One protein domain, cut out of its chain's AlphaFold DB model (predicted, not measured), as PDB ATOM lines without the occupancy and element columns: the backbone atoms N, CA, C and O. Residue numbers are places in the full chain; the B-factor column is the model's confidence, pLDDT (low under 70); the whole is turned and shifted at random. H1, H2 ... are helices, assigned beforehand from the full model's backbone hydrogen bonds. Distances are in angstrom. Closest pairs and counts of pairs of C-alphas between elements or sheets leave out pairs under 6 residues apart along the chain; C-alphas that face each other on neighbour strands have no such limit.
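This is residues 7 to 92 and 106 to 144 of the 788 residues of an uncharacterized protein of Sporothrix brasiliensis 5110 (UniProt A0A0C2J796). Two small lobes of helices stand end to end in an elongated model: H2 and H3 pack on H4 with the short H1 near it, and beyond the H4 to H5 link H6 packs on H5 and H8, while H7 meets H5 and H8 only near its last residues, with residues 117 to 121 touching H5 and 118 to 119 touching H8. The 125 printed residues hold eight named helices, H1 to H8 in chain order, and no named strand: all helix, part aligned and part crossed. It is only just loose, close to compact, with a radius of gyration of the C-alphas of 16.8 A and spans of 53 by 27 by 22 A.

H1, residues 7 to 10, begins at C-alpha 7 (99.028, 127.344, 156.553). H2 is residues 15 to 24, H3 27 to 33, H4 38 to 48 (15.1 A), H5 52 to 64 (18.3 A) and H6 68 to 76. H7, residues 106 to 121, spans 22.5 A with a kink of 30 degrees near residue 115. H8, residues 125 to 134, ends at C-alpha 134 (134.182, 130.764, 142.633).

H1 is close to H4 but not clearly touching, C-alphas 10 and 40 being 7.3 A apart. H2 touches H4 at a steep tilt of 66 degrees, closest at C-alphas 19 and 47, 7.1 A. H3 and H4 form a hairpin at 19 degrees, closest at C-alphas 30 and 44, 7.3 A. H5 and H6 form another at 24 degrees, closest at C-alphas 62 and 71, 6.0 A. H6 touches H8, closest at C-alphas 68 and 128, 6.6 A. H7 touches H5 with residues 117 to 121 alone, closest at C-alphas 121 and 64, 5.1 A. Each O i to N i+4 pair is within hydrogen-bond range in H3, H5, H6 and H8, against 5 of 6 in H2, 6 of 7 in H4 and 10 of 12 in H7; H1 is too short for one.

The farthest C-alphas, Tyr 9 and Glu 142, are 53.6 A apart. Residues 93 to 105 are not printed, a gap of 16.0 A between C-alphas 92 and 106. The links printed whole are tight. Confidence is under 70 at residues 7 to 8, 84 to 92, 106 to 123, 126 and 138 to 144.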
ATOM      1  N   SER A   7      97.655 127.401 157.092       58.22
ATOM      2  CA  SER A   7      99.028 127.344 156.553       58.22
ATOM      3  C   SER A   7      99.420 125.956 156.009       58.22
ATOM      4  O   SER A   7     100.153 125.861 155.026       58.22
ATOM      5  N   GLY A   8      98.896 124.870 156.591       65.75
ATOM      6  CA  GLY A   8      99.156 123.503 156.131       65.75
ATOM      7  C   GLY A   8      98.569 123.203 154.749       65.75
ATOM      8  O   GLY A   8      99.258 122.633 153.907       65.75
ATOM      9  N   TYR A   9      97.331 123.639 154.488       75.81
ATOM     10  CA  TYR A   9      96.632 123.372 153.223       75.81
ATOM     11  C   TYR A   9      97.268 124.088 152.031       75.81
ATOM     12  O   TYR A   9      97.406 123.498 150.962       75.81
ATOM     13  N   PHE A  10      97.739 125.324 152.224       79.38
ATOM     14  CA  PHE A  10      98.503 126.044 151.202       79.38
ATOM     15  C   PHE A  10      99.774 125.284 150.786       79.38
ATOM     16  O   PHE A  10     100.139 125.292 149.613       79.38
ATOM     17  N   GLY A  11     100.418 124.569 151.716       76.25
ATOM     18  CA  GLY A  11     101.563 123.698 151.434       76.25
ATOM     19  C   GLY A  11     101.234 122.400 150.680       76.25
ATOM     20  O   GLY A  11     102.160 121.662 150.354       76.25
ATOM     21  N   MET A  12      99.953 122.116 150.414       84.62
ATOM     22  CA  MET A  12      99.474 120.954 149.650       84.62
ATOM     23  C   MET A  12      98.815 121.332 148.311       84.62
ATOM     24  O   MET A  12      98.316 120.452 147.609       84.62
ATOM     25  N   LEU A  13      98.794 122.618 147.942       86.69
ATOM     26  CA  LEU A  13      98.279 123.046 146.641       86.69
ATOM     27  C   LEU A  13      99.149 122.488 145.497       86.69
ATOM     28  O   LEU A  13     100.378 122.581 145.577       86.69
ATOM     29  N   PRO A  14      98.544 121.984 144.403       88.69
ATOM     30  CA  PRO A  14      99.262 121.696 143.167       88.69
ATOM     31  C   PRO A  14     100.108 122.900 142.713       88.69
ATOM     32  O   PRO A  14      99.621 124.036 142.799       88.69
ATOM     33  N   PRO A  15     101.336 122.693 142.197       84.00
ATOM     34  CA  PRO A  15     102.225 123.779 141.769       84.00
ATOM     35  C   PRO A  15     101.586 124.767 140.782       84.00
ATOM     36  O   PRO A  15     101.927 125.945 140.764       84.00
ATOM     37  N   GLU A  16     100.628 124.303 139.984       88.75
ATOM     38  CA  GLU A  16      99.870 125.077 139.001       88.75
ATOM     39  C   GLU A  16      98.942 126.097 139.676       88.75
ATOM     40  O   GLU A  16      98.897 127.251 139.259       88.75
ATOM     41  N   LEU A  17      98.262 125.699 140.758       91.31
ATOM     42  CA  LEU A  17      97.423 126.602 141.553       91.31
ATOM     43  C   LEU A  17      98.274 127.536 142.418       91.31
ATOM     44  O   LEU A  17      97.931 128.705 142.567       91.31
ATOM     45  N   MET A  18      99.412 127.057 142.937       88.75
ATOM     46  CA  MET A  18     100.373 127.911 143.645       88.75
ATOM     47  C   MET A  18     100.918 129.020 142.730       88.75
ATOM     48  O   MET A  18     100.992 130.168 143.161       88.75
ATOM     49  N   ARG A  19     101.236 128.716 141.461       86.88
ATOM     50  CA  ARG A  19     101.603 129.737 140.461       86.88
ATOM     51  C   ARG A  19     100.470 130.724 140.213       86.88
ATOM     52  O   ARG A  19     100.698 131.910 140.382       86.88
ATOM     53  N   GLY A  20      99.253 130.249 139.931       92.25
ATOM     54  CA  GLY A  20      98.102 131.132 139.702       92.25
ATOM     55  C   GLY A  20      97.824 132.095 140.865       92.25
ATOM     56  O   GLY A  20      97.508 133.256 140.634       92.25
ATOM     57  N   VAL A  21      98.017 131.659 142.115       91.38
ATOM     58  CA  VAL A  21      97.948 132.556 143.284       91.38
ATOM     59  C   VAL A  21      99.122 133.542 143.319       91.38
ATOM     60  O   VAL A  21      98.922 134.711 143.630       91.38
ATOM     61  N   LEU A  22     100.348 133.105 143.016       89.75
ATOM     62  CA  LEU A  22     101.535 133.966 143.047       89.75
ATOM     63  C   LEU A  22     101.611 134.975 141.892       89.75
ATOM     64  O   LEU A  22     102.210 136.029 142.083       89.75
ATOM     65  N   ASP A  23     101.004 134.682 140.741       88.44
ATOM     66  CA  ASP A  23     100.924 135.595 139.595       88.44
ATOM     67  C   ASP A  23      99.947 136.766 139.862       88.44
ATOM     68  O   ASP A  23     100.185 137.881 139.398       88.44
ATOM     69  N   GLU A  24      98.900 136.544 140.670       92.56
ATOM     70  CA  GLU A  24      97.953 137.580 141.132       92.56
ATOM     71  C   GLU A  24      98.453 138.359 142.371       92.56
ATOM     72  O   GLU A  24      97.978 139.461 142.664       92.56
ATOM     73  N   LEU A  25      99.423 137.821 143.123       88.94
ATOM     74  CA  LEU A  25      99.991 138.491 144.297       88.94
ATOM     75  C   LEU A  25     101.127 139.447 143.919       88.94
ATOM     76  O   LEU A  25     102.118 139.085 143.287       88.94
ATOM     77  N   ASN A  26     101.060 140.682 144.424       84.31
ATOM     78  CA  ASN A  26     102.196 141.593 144.326       84.31
ATOM     79  C   ASN A  26     103.382 141.106 145.190       84.31
ATOM     80  O   ASN A  26     103.243 140.319 146.130       84.31
ATOM     81  N   THR A  27     104.579 141.624 144.904       76.25
ATOM     82  CA  THR A  27     105.832 141.168 145.529       76.25
ATOM     83  C   THR A  27     105.875 141.340 147.054       76.25
ATOM     84  O   THR A  27     106.609 140.612 147.720       76.25
ATOM     85  N   VAL A  28     105.110 142.276 147.633       77.31
ATOM     86  CA  VAL A  28     105.049 142.460 149.095       77.31
ATOM     87  C   VAL A  28     104.254 141.326 149.735       77.31
ATOM     88  O   VAL A  28     104.719 140.740 150.713       77.31
ATOM     89  N   ASP A  29     103.112 140.969 149.151       86.50
ATOM     90  CA  ASP A  29     102.230 139.930 149.684       86.50
ATOM     91  C   ASP A  29     102.790 138.522 149.448       86.50
ATOM     92  O   ASP A  29     102.729 137.683 150.347       86.50
ATOM     93  N   ALA A  30     103.477 138.282 148.324       85.69
ATOM     94  CA  ALA A  30     104.263 137.061 148.127       85.69
ATOM     95  C   ALA A  30     105.355 136.900 149.211       85.69
ATOM     96  O   ALA A  30     105.504 135.829 149.805       85.69
ATOM     97  N   VAL A  31     106.075 137.979 149.551       81.06
ATOM     98  CA  VAL A  31     107.085 137.984 150.631       81.06
ATOM     99  C   VAL A  31     106.455 137.892 152.029       81.06
ATOM    100  O   VAL A  31     107.094 137.376 152.951       81.06
ATOM    101  N   ALA A  32     105.212 138.343 152.216       83.81
ATOM    102  CA  ALA A  32     104.455 138.103 153.441       83.81
ATOM    103  C   ALA A  32     104.063 136.620 153.564       83.81
ATOM    104  O   ALA A  32     104.314 136.009 154.605       83.81
ATOM    105  N   LEU A  33     103.557 136.012 152.485       87.88
ATOM    106  CA  LEU A  33     103.182 134.598 152.425       87.88
ATOM    107  C   LEU A  33     104.390 133.679 152.681       87.88
ATOM    108  O   LEU A  33     104.281 132.735 153.464       87.88
ATOM    109  N   MET A  34     105.576 134.018 152.158       87.19
ATOM    110  CA  MET A  34     106.844 133.329 152.468       87.19
ATOM    111  C   MET A  34     107.160 133.244 153.973       87.19
ATOM    112  O   MET A  34     107.869 132.331 154.393       87.19
ATOM    113  N   ARG A  35     106.659 134.161 154.811       87.00
ATOM    114  CA  ARG A  35     106.912 134.155 156.267       87.00
ATOM    115  C   ARG A  35     105.984 133.218 157.046       87.00
ATOM    116  O   ARG A  35     106.237 132.979 158.223       87.00
ATOM    117  N   THR A  36     104.929 132.691 156.420       88.69
ATOM    118  CA  THR A  36     103.872 131.917 157.103       88.69
ATOM    119  C   THR A  36     104.245 130.463 157.417       88.69
ATOM    120  O   THR A  36     103.643 129.859 158.306       88.69
ATOM    121  N   GLY A  37     105.238 129.888 156.729       88.12
ATOM    122  CA  GLY A  37     105.675 128.510 156.956       88.12
ATOM    123  C   GLY A  37     106.894 128.116 156.123       88.12
ATOM    124  O   GLY A  37     107.072 128.586 155.004       88.12
ATOM    125  N   LYS A  38     107.745 127.224 156.655       86.44
ATOM    126  CA  LYS A  38     109.003 126.803 155.998       86.44
ATOM    127  C   LYS A  38     108.787 126.052 154.675       86.44
ATOM    128  O   LYS A  38     109.595 126.201 153.766       86.44
ATOM    129  N   SER A  39     107.714 125.269 154.568       84.94
ATOM    130  CA  SER A  39     107.320 124.572 153.337       84.94
ATOM    131  C   SER A  39     106.835 125.545 152.262       84.94
ATOM    132  O   SER A  39     107.208 125.415 151.100       84.94
ATOM    133  N   LEU A  40     106.045 126.551 152.646       85.88
ATOM    134  CA  LEU A  40     105.598 127.607 151.738       85.88
ATOM    135  C   LEU A  40     106.762 128.476 151.274       85.88
ATOM    136  O   LEU A  40     106.889 128.721 150.078       85.88
ATOM    137  N   TYR A  41     107.660 128.848 152.190       90.12
ATOM    138  CA  TYR A  41     108.888 129.576 151.876       90.12
ATOM    139  C   TYR A  41     109.649 128.931 150.708       90.12
ATOM    140  O   TYR A  41     109.911 129.615 149.727       90.12
ATOM    141  N   SER A  42     109.936 127.622 150.749       87.00
ATOM    142  CA  SER A  42     110.711 126.963 149.685       87.00
ATOM    143  C   SER A  42     110.001 126.896 148.328       87.00
ATOM    144  O   SER A  42     110.675 126.981 147.305       87.00
ATOM    145  N   HIS A  43     108.670 126.763 148.299       86.88
ATOM    146  CA  HIS A  43     107.905 126.735 147.043       86.88
ATOM    147  C   HIS A  43     107.769 128.132 146.429       86.88
ATOM    148  O   HIS A  43     108.040 128.322 145.245       86.88
ATOM    149  N   ILE A  44     107.412 129.127 147.245       90.69
ATOM    150  CA  ILE A  44     107.234 130.510 146.794       90.69
ATOM    151  C   ILE A  44     108.579 131.108 146.366       90.69
ATOM    152  O   ILE A  44     108.647 131.794 145.353       90.69
ATOM    153  N   GLU A  45     109.673 130.804 147.071       92.12
ATOM    154  CA  GLU A  45     111.017 131.270 146.709       92.12
ATOM    155  C   GLU A  45     111.472 130.768 145.324       92.12
ATOM    156  O   GLU A  45     112.136 131.506 144.596       92.12
ATOM    157  N   LEU A  46     111.091 129.543 144.934       90.38
ATOM    158  CA  LEU A  46     111.379 128.990 143.605       90.38
ATOM    159  C   LEU A  46     110.640 129.739 142.491       90.38
ATOM    160  O   LEU A  46     111.270 130.112 141.502       90.38
ATOM    161  N   GLU A  47     109.339 129.996 142.647       88.81
ATOM    162  CA  GLU A  47     108.555 130.701 141.621       88.81
ATOM    163  C   GLU A  47     108.861 132.215 141.605       88.81
ATOM    164  O   GLU A  47     109.043 132.791 140.533       88.81
ATOM    165  N   VAL A  48     109.078 132.861 142.761       89.69
ATOM    166  CA  VAL A  48     109.534 134.267 142.828       89.69
ATOM    167  C   VAL A  48     110.869 134.443 142.100       89.69
ATOM    168  O   VAL A  48     110.999 135.339 141.262       89.69
ATOM    169  N   PHE A  49     111.854 133.568 142.339       92.56
ATOM    170  CA  PHE A  49     113.132 133.618 141.623       92.56
ATOM    171  C   PHE A  49     113.109 132.967 140.233       92.56
ATOM    172  O   PHE A  49     114.114 133.019 139.527       92.56
ATOM    173  N   ARG A  50     111.973 132.462 139.744       88.56
ATOM    174  CA  ARG A  50     111.804 132.155 138.314       88.56
ATOM    175  C   ARG A  50     111.901 133.435 137.486       88.56
ATOM    176  O   ARG A  50     112.595 133.464 136.463       88.56
ATOM    177  N   SER A  51     111.313 134.528 137.979       88.31
ATOM    178  CA  SER A  51     111.477 135.861 137.400       88.31
ATOM    179  C   SER A  51     112.950 136.272 137.378       88.31
ATOM    180  O   SER A  51     113.645 136.275 138.398       88.31
ATOM    181  N   LYS A  52     113.448 136.652 136.196       89.25
ATOM    182  CA  LYS A  52     114.810 137.182 136.069       89.25
ATOM    183  C   LYS A  52     114.967 138.495 136.844       89.25
ATOM    184  O   LYS A  52     115.976 138.670 137.511       89.25
ATOM    185  N   ALA A  53     113.970 139.381 136.805       83.75
ATOM    186  CA  ALA A  53     114.038 140.663 137.509       83.75
ATOM    187  C   ALA A  53     114.172 140.475 139.031       83.75
ATOM    188  O   ALA A  53     115.003 141.131 139.649       83.75
ATOM    189  N   ALA A  54     113.439 139.520 139.616       85.94
ATOM    190  CA  ALA A  54     113.548 139.204 141.040       85.94
ATOM    191  C   ALA A  54     114.939 138.660 141.416       85.94
ATOM    192  O   ALA A  54     115.496 139.057 142.440       85.94
ATOM    193  N   ARG A  55     115.535 137.800 140.575       92.38
ATOM    194  CA  ARG A  55     116.926 137.335 140.742       92.38
ATOM    195  C   ARG A  55     117.934 138.472 140.634       92.38
ATOM    196  O   ARG A  55     118.820 138.571 141.476       92.38
ATOM    197  N   ASP A  56     117.793 139.320 139.620       86.31
ATOM    198  CA  ASP A  56     118.678 140.454 139.351       86.31
ATOM    199  C   ASP A  56     118.643 141.484 140.507       86.31
ATOM    200  O   ASP A  56     119.691 141.956 140.954       86.31
ATOM    201  N   ASP A  57     117.455 141.787 141.043       83.94
ATOM    202  CA  ASP A  57     117.271 142.740 142.148       83.94
ATOM    203  C   ASP A  57     117.709 142.156 143.503       83.94
ATOM    204  O   ASP A  57     118.356 142.843 144.300       83.94
ATOM    205  N   ALA A  58     117.438 140.870 143.757       88.38
ATOM    206  CA  ALA A  58     117.954 140.172 144.936       88.38
ATOM    207  C   ALA A  58     119.480 139.994 144.888       88.38
ATOM    208  O   ALA A  58     120.129 140.037 145.934       88.38
ATOM    209  N   MET A  59     120.069 139.862 143.693       89.12
ATOM    210  CA  MET A  59     121.520 139.859 143.500       89.12
ATOM    211  C   MET A  59     122.117 141.229 143.846       89.12
ATOM    212  O   MET A  59     123.069 141.291 144.626       89.12
ATOM    213  N   GLU A  60     121.533 142.335 143.362       83.81
ATOM    214  CA  GLU A  60     121.969 143.679 143.771       83.81
ATOM    215  C   GLU A  60     121.840 143.857 145.295       83.81
ATOM    216  O   GLU A  60     122.804 144.291 145.931       83.81
ATOM    217  N   TRP A  61     120.729 143.443 145.916       88.00
ATOM    218  CA  TRP A  61     120.571 143.487 147.376       88.00
ATOM    219  C   TRP A  61     121.633 142.655 148.115       88.00
ATOM    220  O   TRP A  61     122.255 143.156 149.057       88.00
ATOM    221  N   ALA A  62     121.891 141.418 147.683       86.81
ATOM    222  CA  ALA A  62     122.846 140.523 148.332       86.81
ATOM    223  C   ALA A  62     124.290 141.050 148.241       86.81
ATOM    224  O   ALA A  62     125.017 141.010 149.237       86.81
ATOM    225  N   ILE A  63     124.679 141.626 147.096       82.06
ATOM    226  CA  ILE A  63     125.965 142.324 146.918       82.06
ATOM    227  C   ILE A  63     126.069 143.520 147.875       82.06
ATOM    228  O   ILE A  63     127.087 143.690 148.546       82.06
ATOM    229  N   CYS A  64     125.022 144.345 147.958       77.12
ATOM    230  CA  CYS A  64     125.028 145.565 148.771       77.12
ATOM    231  C   CYS A  64     125.087 145.308 150.283       77.12
ATOM    232  O   CYS A  64     125.454 146.212 151.028       77.12
ATOM    233  N   ASN A  65     124.736 144.100 150.728       81.06
ATOM    234  CA  ASN A  65     124.703 143.708 152.138       81.06
ATOM    235  C   ASN A  65     125.743 142.617 152.486       81.06
ATOM    236  O   ASN A  65     125.642 142.012 153.552       81.06
ATOM    237  N   ALA A  66     126.709 142.337 151.594       84.06
ATOM    238  CA  ALA A  66     127.703 141.255 151.721       84.06
ATOM    239  C   ALA A  66     127.103 139.876 152.083       84.06
ATOM    240  O   ALA A  66     127.685 139.081 152.818       84.06
ATOM    241  N   GLN A  67     125.919 139.556 151.556       91.25
ATOM    242  CA  GLN A  67     125.238 138.288 151.826       91.25
ATOM    243  C   GLN A  67     125.745 137.189 150.884       91.25
ATOM    244  O   GLN A  67     125.020 136.687 150.027       91.25
ATOM    245  N   HIS A  68     127.014 136.805 151.050       90.56
ATOM    246  CA  HIS A  68     127.724 135.833 150.203       90.56
ATOM    247  C   HIS A  68     126.963 134.512 150.009       90.56
ATOM    248  O   HIS A  68     126.947 133.957 148.913       90.56
ATOM    249  N   ASN A  69     126.282 134.027 151.052       92.19
ATOM    250  CA  ASN A  69     125.483 132.801 150.983       92.19
ATOM    251  C   ASN A  69     124.229 132.972 150.109       92.19
ATOM    252  O   ASN A  69     123.858 132.044 149.395       92.19
ATOM    253  N   VAL A  70     123.620 134.163 150.098       91.12
ATOM    254  CA  VAL A  70     122.500 134.498 149.204       91.12
ATOM    255  C   VAL A  70     122.995 134.629 147.762       91.12
ATOM    256  O   VAL A  70     122.354 134.087 146.870       91.12
ATOM    257  N   VAL A  71     124.169 135.231 147.525       91.56
ATOM    258  CA  VAL A  71     124.809 135.270 146.191       91.56
ATOM    259  C   VAL A  71     125.054 133.852 145.654       91.56
ATOM    260  O   VAL A  71     124.600 133.531 144.557       91.56
ATOM    261  N   ARG A  72     125.689 132.969 146.445       94.25
ATOM    262  CA  ARG A  72     125.900 131.557 146.068       94.25
ATOM    263  C   ARG A  72     124.577 130.831 145.797       94.25
ATOM    264  O   ARG A  72     124.496 130.081 144.830       94.25
ATOM    265  N   ARG A  73     123.532 131.068 146.598       93.56
ATOM    266  CA  ARG A  73     122.207 130.453 146.396       93.56
ATOM    267  C   ARG A  73     121.516 130.961 145.124       93.56
ATOM    268  O   ARG A  73     120.973 130.154 144.376       93.56
ATOM    269  N   LEU A  74     121.577 132.267 144.849       93.38
ATOM    270  CA  LEU A  74     121.021 132.883 143.640       93.38
ATOM    271  C   LEU A  74     121.641 132.308 142.364       93.38
ATOM    272  O   LEU A  74     120.897 131.989 141.440       93.38
ATOM    273  N   VAL A  75     122.962 132.121 142.322       94.38
ATOM    274  CA  VAL A  75     123.624 131.486 141.169       94.38
ATOM    275  C   VAL A  75     123.327 129.983 141.119       94.38
ATOM    276  O   VAL A  75     122.794 129.508 140.120       94.38
ATOM    277  N   ASN A  76     123.602 129.235 142.193       94.25
ATOM    278  CA  ASN A  76     123.618 127.766 142.144       94.25
ATOM    279  C   ASN A  76     122.227 127.115 142.140       94.25
ATOM    280  O   ASN A  76     122.068 126.049 141.556       94.25
ATOM    281  N   VAL A  77     121.237 127.712 142.814       94.44
ATOM    282  CA  VAL A  77     119.877 127.146 142.928       94.44
ATOM    283  C   VAL A  77     118.930 127.782 141.917       94.44
ATOM    284  O   VAL A  77     118.131 127.088 141.299       94.44
ATOM    285  N   TYR A  78     119.029 129.101 141.726       94.19
ATOM    286  CA  TYR A  78     118.089 129.861 140.897       94.19
ATOM    287  C   TYR A  78     118.678 130.294 139.541       94.19
ATOM    288  O   TYR A  78     118.007 130.975 138.766       94.19
ATOM    289  N   GLY A  79     119.920 129.922 139.212       94.19
ATOM    290  CA  GLY A  79     120.532 130.218 137.911       94.19
ATOM    291  C   GLY A  79     120.652 131.715 137.602       94.19
ATOM    292  O   GLY A  79     120.545 132.117 136.442       94.19
ATOM    293  N   ALA A  80     120.785 132.570 138.622       92.38
ATOM    294  CA  ALA A  80     121.068 133.989 138.430       92.38
ATOM    295  C   ALA A  80     122.453 134.161 137.786       92.38
ATOM    296  O   ALA A  80     123.401 133.465 138.144       92.38
ATOM    297  N   SER A  81     122.593 135.098 136.846       88.88
ATOM    298  CA  SER A  81     123.881 135.307 136.181       88.88
ATOM    299  C   SER A  81     124.875 135.981 137.138       88.88
ATOM    300  O   SER A  81     124.603 137.100 137.581       88.88
ATOM    301  N   PRO A  82     126.048 135.378 137.416       84.31
ATOM    302  CA  PRO A  82     127.057 135.971 138.296       84.31
ATOM    303  C   PRO A  82     127.696 137.239 137.698       84.31
ATOM    304  O   PRO A  82     128.347 137.998 138.409       84.31
ATOM    305  N   SER A  83     127.488 137.495 136.401       76.38
ATOM    306  CA  SER A  83     128.006 138.666 135.683       76.38
ATOM    307  C   SER A  83     127.006 139.829 135.582       76.38
ATOM    308  O   SER A  83     127.340 140.864 135.002       76.38
ATOM    309  N   PHE A  84     125.777 139.689 136.097       64.44
ATOM    310  CA  PHE A  84     124.745 140.723 135.969       64.44
ATOM    311  C   PHE A  84     124.755 141.733 137.127       64.44
ATOM    312  O   PHE A  84     124.855 141.371 138.295       64.44
ATOM    313  N   PHE A  85     124.576 143.015 136.797       61.91
ATOM    314  CA  PHE A  85     124.299 144.074 137.765       61.91
ATOM    315  C   PHE A  85     123.366 145.120 137.145       61.91
ATOM    316  O   PHE A  85     123.637 145.618 136.048       61.91
ATOM    317  N   ARG A  86     122.259 145.452 137.825       56.56
ATOM    318  CA  ARG A  86     121.197 146.307 137.261       56.56
ATOM    319  C   ARG A  86     121.527 147.796 137.335       56.56
ATOM    320  O   ARG A  86     121.126 148.561 136.454       56.56
ATOM    321  N   GLY A  87     122.257 148.211 138.369       49.12
ATOM    322  CA  GLY A  87     122.603 149.605 138.608       49.12
ATOM    323  C   GLY A  87     123.516 150.214 137.543       49.12
ATOM    324  O   GLY A  87     124.737 150.246 137.703       49.12
ATOM    325  N   THR A  88     122.914 150.814 136.510       41.06
ATOM    326  CA  THR A  88     123.577 151.799 135.644       41.06
ATOM    327  C   THR A  88     124.173 152.887 136.536       41.06
ATOM    328  O   THR A  88     123.445 153.732 137.061       41.06
ATOM    329  N   ILE A  89     125.495 152.883 136.742       42.38
ATOM    330  CA  ILE A  89     126.145 153.953 137.500       42.38
ATOM    331  C   ILE A  89     126.112 155.202 136.626       42.38
ATOM    332  O   ILE A  89     127.015 155.452 135.827       42.38
ATOM    333  N   VAL A  90     125.065 156.008 136.817       35.34
ATOM    334  CA  VAL A  90     125.025 157.400 136.383       35.34
ATOM    335  C   VAL A  90     126.116 158.126 137.159       35.34
ATOM    336  O   VAL A  90     125.904 158.662 138.248       35.34
ATOM    337  N   MET A  91     127.323 158.124 136.597       36.00
ATOM    338  CA  MET A  91     128.315 159.118 136.948       36.00
ATOM    339  C   MET A  91     127.722 160.458 136.522       36.00
ATOM    340  O   MET A  91     127.723 160.805 135.345       36.00
ATOM    341  N   ARG A  92     127.155 161.193 137.489       33.97
ATOM    342  CA  ARG A  92     126.924 162.628 137.330       33.97
ATOM    343  C   ARG A  92     128.287 163.231 137.019       33.97
ATOM    344  O   ARG A  92     129.118 163.341 137.919       33.97
ATOM    345  N   VAL A 106     127.756 151.726 125.468       39.53
ATOM    346  CA  VAL A 106     126.723 151.072 126.298       39.53
ATOM    347  C   VAL A 106     127.183 149.748 126.924       39.53
ATOM    348  O   VAL A 106     126.793 149.451 128.053       39.53
ATOM    349  N   THR A 107     128.012 148.957 126.238       39.47
ATOM    350  CA  THR A 107     128.461 147.642 126.732       39.47
ATOM    351  C   THR A 107     129.520 147.788 127.828       39.47
ATOM    352  O   THR A 107     129.353 147.259 128.926       39.47
ATOM    353  N   VAL A 108     130.555 148.600 127.575       39.12
ATOM    354  CA  VAL A 108     131.688 148.839 128.495       39.12
ATOM    355  C   VAL A 108     131.237 149.471 129.820       39.12
ATOM    356  O   VAL A 108     131.820 149.208 130.874       39.12
ATOM    357  N   LEU A 109     130.163 150.273 129.808       41.75
ATOM    358  CA  LEU A 109     129.581 150.824 131.034       41.75
ATOM    359  C   LEU A 109     129.028 149.744 131.980       41.75
ATOM    360  O   LEU A 109     129.178 149.898 133.190       41.75
ATOM    361  N   LYS A 110     128.428 148.662 131.460       40.94
ATOM    362  CA  LYS A 110     127.729 147.649 132.278       40.94
ATOM    363  C   LYS A 110     128.676 146.825 133.152       40.94
ATOM    364  O   LYS A 110     128.424 146.678 134.346       40.94
ATOM    365  N   ALA A 111     129.795 146.360 132.598       41.56
ATOM    366  CA  ALA A 111     130.799 145.624 133.368       41.56
ATOM    367  C   ALA A 111     131.513 146.524 134.397       41.56
ATOM    368  O   ALA A 111     131.712 146.130 135.549       41.56
ATOM    369  N   ARG A 112     131.805 147.786 134.030       46.66
ATOM    370  CA  ARG A 112     132.318 148.788 134.981       46.66
ATOM    371  C   ARG A 112     131.357 149.029 136.149       46.66
ATOM    372  O   ARG A 112     131.841 149.227 137.261       46.66
ATOM    373  N   SER A 113     130.035 148.998 135.944       52.78
ATOM    374  CA  SER A 113     129.081 149.149 137.052       52.78
ATOM    375  C   SER A 113     129.159 148.025 138.084       52.78
ATOM    376  O   SER A 113     129.189 148.353 139.265       52.78
ATOM    377  N   THR A 114     129.270 146.750 137.690       51.38
ATOM    378  CA  THR A 114     129.349 145.618 138.639       51.38
ATOM    379  C   THR A 114     130.546 145.759 139.578       51.38
ATOM    380  O   THR A 114     130.384 145.830 140.798       51.38
ATOM    381  N   LEU A 115     131.753 145.899 139.014       54.31
ATOM    382  CA  LEU A 115     132.989 146.026 139.791       54.31
ATOM    383  C   LEU A 115     132.967 147.282 140.678       54.31
ATOM    384  O   LEU A 115     133.279 147.221 141.865       54.31
ATOM    385  N   VAL A 116     132.550 148.430 140.131       54.00
ATOM    386  CA  VAL A 116     132.498 149.689 140.887       54.00
ATOM    387  C   VAL A 116     131.378 149.684 141.938       54.00
ATOM    388  O   VAL A 116     131.508 150.390 142.934       54.00
ATOM    389  N   ALA A 117     130.312 148.896 141.779       53.69
ATOM    390  CA  ALA A 117     129.276 148.719 142.795       53.69
ATOM    391  C   ALA A 117     129.743 147.820 143.945       53.69
ATOM    392  O   ALA A 117     129.618 148.238 145.096       53.69
ATOM    393  N   VAL A 118     130.370 146.671 143.651       56.94
ATOM    394  CA  VAL A 118     131.049 145.828 144.658       56.94
ATOM    395  C   VAL A 118     132.042 146.678 145.458       56.94
ATOM    396  O   VAL A 118     131.920 146.781 146.677       56.94
ATOM    397  N   LEU A 119     132.925 147.410 144.767       55.31
ATOM    398  CA  LEU A 119     133.895 148.327 145.375       55.31
ATOM    399  C   LEU A 119     133.268 149.537 146.095       55.31
ATOM    400  O   LEU A 119     133.974 150.221 146.834       55.31
ATOM    401  N   LYS A 120     131.995 149.891 145.871       57.12
ATOM    402  CA  LYS A 120     131.332 151.032 146.540       57.12
ATOM    403  C   LYS A 120     130.418 150.635 147.691       57.12
ATOM    404  O   LYS A 120     130.187 151.492 148.540       57.12
ATOM    405  N   ARG A 121     129.863 149.421 147.681       61.56
ATOM    406  CA  ARG A 121     128.779 149.018 148.586       61.56
ATOM    407  C   ARG A 121     129.076 147.775 149.424       61.56
ATOM    408  O   ARG A 121     128.524 147.701 150.513       61.56
ATOM    409  N   SER A 122     129.931 146.844 148.987       61.94
ATOM    410  CA  SER A 122     130.274 145.702 149.848       61.94
ATOM    411  C   SER A 122     131.217 146.142 150.980       61.94
ATOM    412  O   SER A 122     132.258 146.738 150.687       61.94
ATOM    413  N   PRO A 123     130.901 145.859 152.260       62.38
ATOM    414  CA  PRO A 123     131.849 146.018 153.364       62.38
ATOM    415  C   PRO A 123     132.991 144.985 153.338       62.38
ATOM    416  O   PRO A 123     134.050 145.268 153.893       62.38
ATOM    417  N   ASP A 124     132.807 143.833 152.680       74.94
ATOM    418  CA  ASP A 124     133.846 142.817 152.466       74.94
ATOM    419  C   ASP A 124     134.062 142.589 150.962       74.94
ATOM    420  O   ASP A 124     133.502 141.695 150.325       74.94
ATOM    421  N   ILE A 125     134.886 143.463 150.385       71.50
ATOM    422  CA  ILE A 125     135.241 143.435 148.964       71.50
ATOM    423  C   ILE A 125     135.979 142.137 148.601       71.50
ATOM    424  O   ILE A 125     135.751 141.608 147.514       71.50
ATOM    425  N   GLU A 126     136.849 141.621 149.475       68.81
ATOM    426  CA  GLU A 126     137.688 140.463 149.147       68.81
ATOM    427  C   GLU A 126     136.845 139.188 149.065       68.81
ATOM    428  O   GLU A 126     136.874 138.498 148.042       68.81
ATOM    429  N   THR A 127     136.018 138.922 150.081       74.00
ATOM    430  CA  THR A 127     135.119 137.761 150.070       74.00
ATOM    431  C   THR A 127     134.059 137.900 148.977       74.00
ATOM    432  O   THR A 127     133.718 136.904 148.342       74.00
ATOM    433  N   THR A 128     133.570 139.111 148.659       73.81
ATOM    434  CA  THR A 128     132.653 139.297 147.517       73.81
ATOM    435  C   THR A 128     133.329 138.919 146.195       73.81
ATOM    436  O   THR A 128     132.769 138.129 145.438       73.81
ATOM    437  N   MET A 129     134.531 139.433 145.921       72.56
ATOM    438  CA  MET A 129     135.258 139.150 144.673       72.56
ATOM    439  C   MET A 129     135.662 137.674 144.556       72.56
ATOM    440  O   MET A 129     135.564 137.094 143.472       72.56
ATOM    441  N   ARG A 130     136.057 137.042 145.669       77.44
ATOM    442  CA  ARG A 130     136.353 135.605 145.720       77.44
ATOM    443  C   ARG A 130     135.116 134.774 145.375       77.44
ATOM    444  O   ARG A 130     135.189 133.950 144.473       77.44
ATOM    445  N   VAL A 131     133.970 135.069 145.993       80.75
ATOM    446  CA  VAL A 131     132.692 134.379 145.739       80.75
ATOM    447  C   VAL A 131     132.231 134.532 144.290       80.75
ATOM    448  O   VAL A 131     131.783 133.559 143.699       80.75
ATOM    449  N   PHE A 132     132.380 135.706 143.669       78.88
ATOM    450  CA  PHE A 132     132.080 135.837 142.238       78.88
ATOM    451  C   PHE A 132     133.017 134.990 141.367       78.88
ATOM    452  O   PHE A 132     132.554 134.344 140.431       78.88
ATOM    453  N   THR A 133     134.304 134.921 141.710       79.00
ATOM    454  CA  THR A 133     135.285 134.098 140.981       79.00
ATOM    455  C   THR A 133     134.995 132.595 141.137       79.00
ATOM    456  O   THR A 133     135.013 131.869 140.148       79.00
ATOM    457  N   GLU A 134     134.651 132.136 142.348       84.75
ATOM    458  CA  GLU A 134     134.182 130.764 142.633       84.75
ATOM    459  C   GLU A 134     132.939 130.391 141.807       84.75
ATOM    460  O   GLU A 134     132.826 129.270 141.322       84.75
ATOM    461  N   LEU A 135     132.012 131.338 141.636       84.56
ATOM    462  CA  LEU A 135     130.745 131.161 140.917       84.56
ATOM    463  C   LEU A 135     130.871 131.340 139.393       84.56
ATOM    464  O   LEU A 135     129.862 131.499 138.708       84.56
ATOM    465  N   GLY A 136     132.091 131.345 138.846       80.06
ATOM    466  CA  GLY A 136     132.318 131.450 137.405       80.06
ATOM    467  C   GLY A 136     132.006 132.827 136.811       80.06
ATOM    468  O   GLY A 136     131.766 132.929 135.607       80.06
ATOM    469  N   ALA A 137     132.014 133.900 137.613       75.44
ATOM    470  CA  ALA A 137     131.957 135.259 137.083       75.44
ATOM    471  C   ALA A 137     133.220 135.534 136.256       75.44
ATOM    472  O   ALA A 137     134.293 135.812 136.798       75.44
ATOM    473  N   ILE A 138     133.090 135.487 134.931       56.31
ATOM    474  CA  ILE A 138     134.159 135.909 134.032       56.31
ATOM    475  C   ILE A 138     134.314 137.425 134.179       56.31
ATOM    476  O   ILE A 138     133.574 138.209 133.581       56.31
ATOM    477  N   LEU A 139     135.290 137.835 134.992       51.09
ATOM    478  CA  LEU A 139     135.876 139.166 134.911       51.09
ATOM    479  C   LEU A 139     136.521 139.283 133.530       51.09
ATOM    480  O   LEU A 139     137.564 138.679 133.274       51.09
ATOM    481  N   ASP A 140     135.836 140.018 132.656       43.44
ATOM    482  CA  ASP A 140     136.195 140.251 131.261       43.44
ATOM    483  C   ASP A 140     137.705 140.541 131.115       43.44
ATOM    484  O   ASP A 140     138.186 141.535 131.680       43.44
ATOM    485  N   PRO A 141     138.475 139.676 130.420       38.16
ATOM    486  CA  PRO A 141     139.919 139.838 130.288       38.16
ATOM    487  C   PRO A 141     140.337 141.183 129.684       38.16
ATOM    488  O   PRO A 141     141.395 141.687 130.050       38.16
ATOM    489  N   GLU A 142     139.503 141.800 128.838       39.53
ATOM    490  CA  GLU A 142     139.786 143.110 128.232       39.53
ATOM    491  C   GLU A 142     139.691 144.277 129.238       39.53
ATOM    492  O   GLU A 142     140.159 145.384 128.965       39.53
ATOM    493  N   LEU A 143     139.101 144.058 130.422       45.50
ATOM    494  CA  LEU A 143     138.847 145.105 131.424       45.50
ATOM    495  C   LEU A 143     139.837 145.115 132.601       45.50
ATOM    496  O   LEU A 143     139.796 146.042 133.417       45.50
ATOM    497  N   CYS A 144     140.748 144.142 132.667       37.78
ATOM    498  CA  CYS A 144     141.870 144.101 133.605       37.78
ATOM    499  C   CYS A 144     143.168 143.804 132.831       37.78
ATOM    500  O   CYS A 144     143.421 142.629 132.562       37.78
TER     501      CYS A 144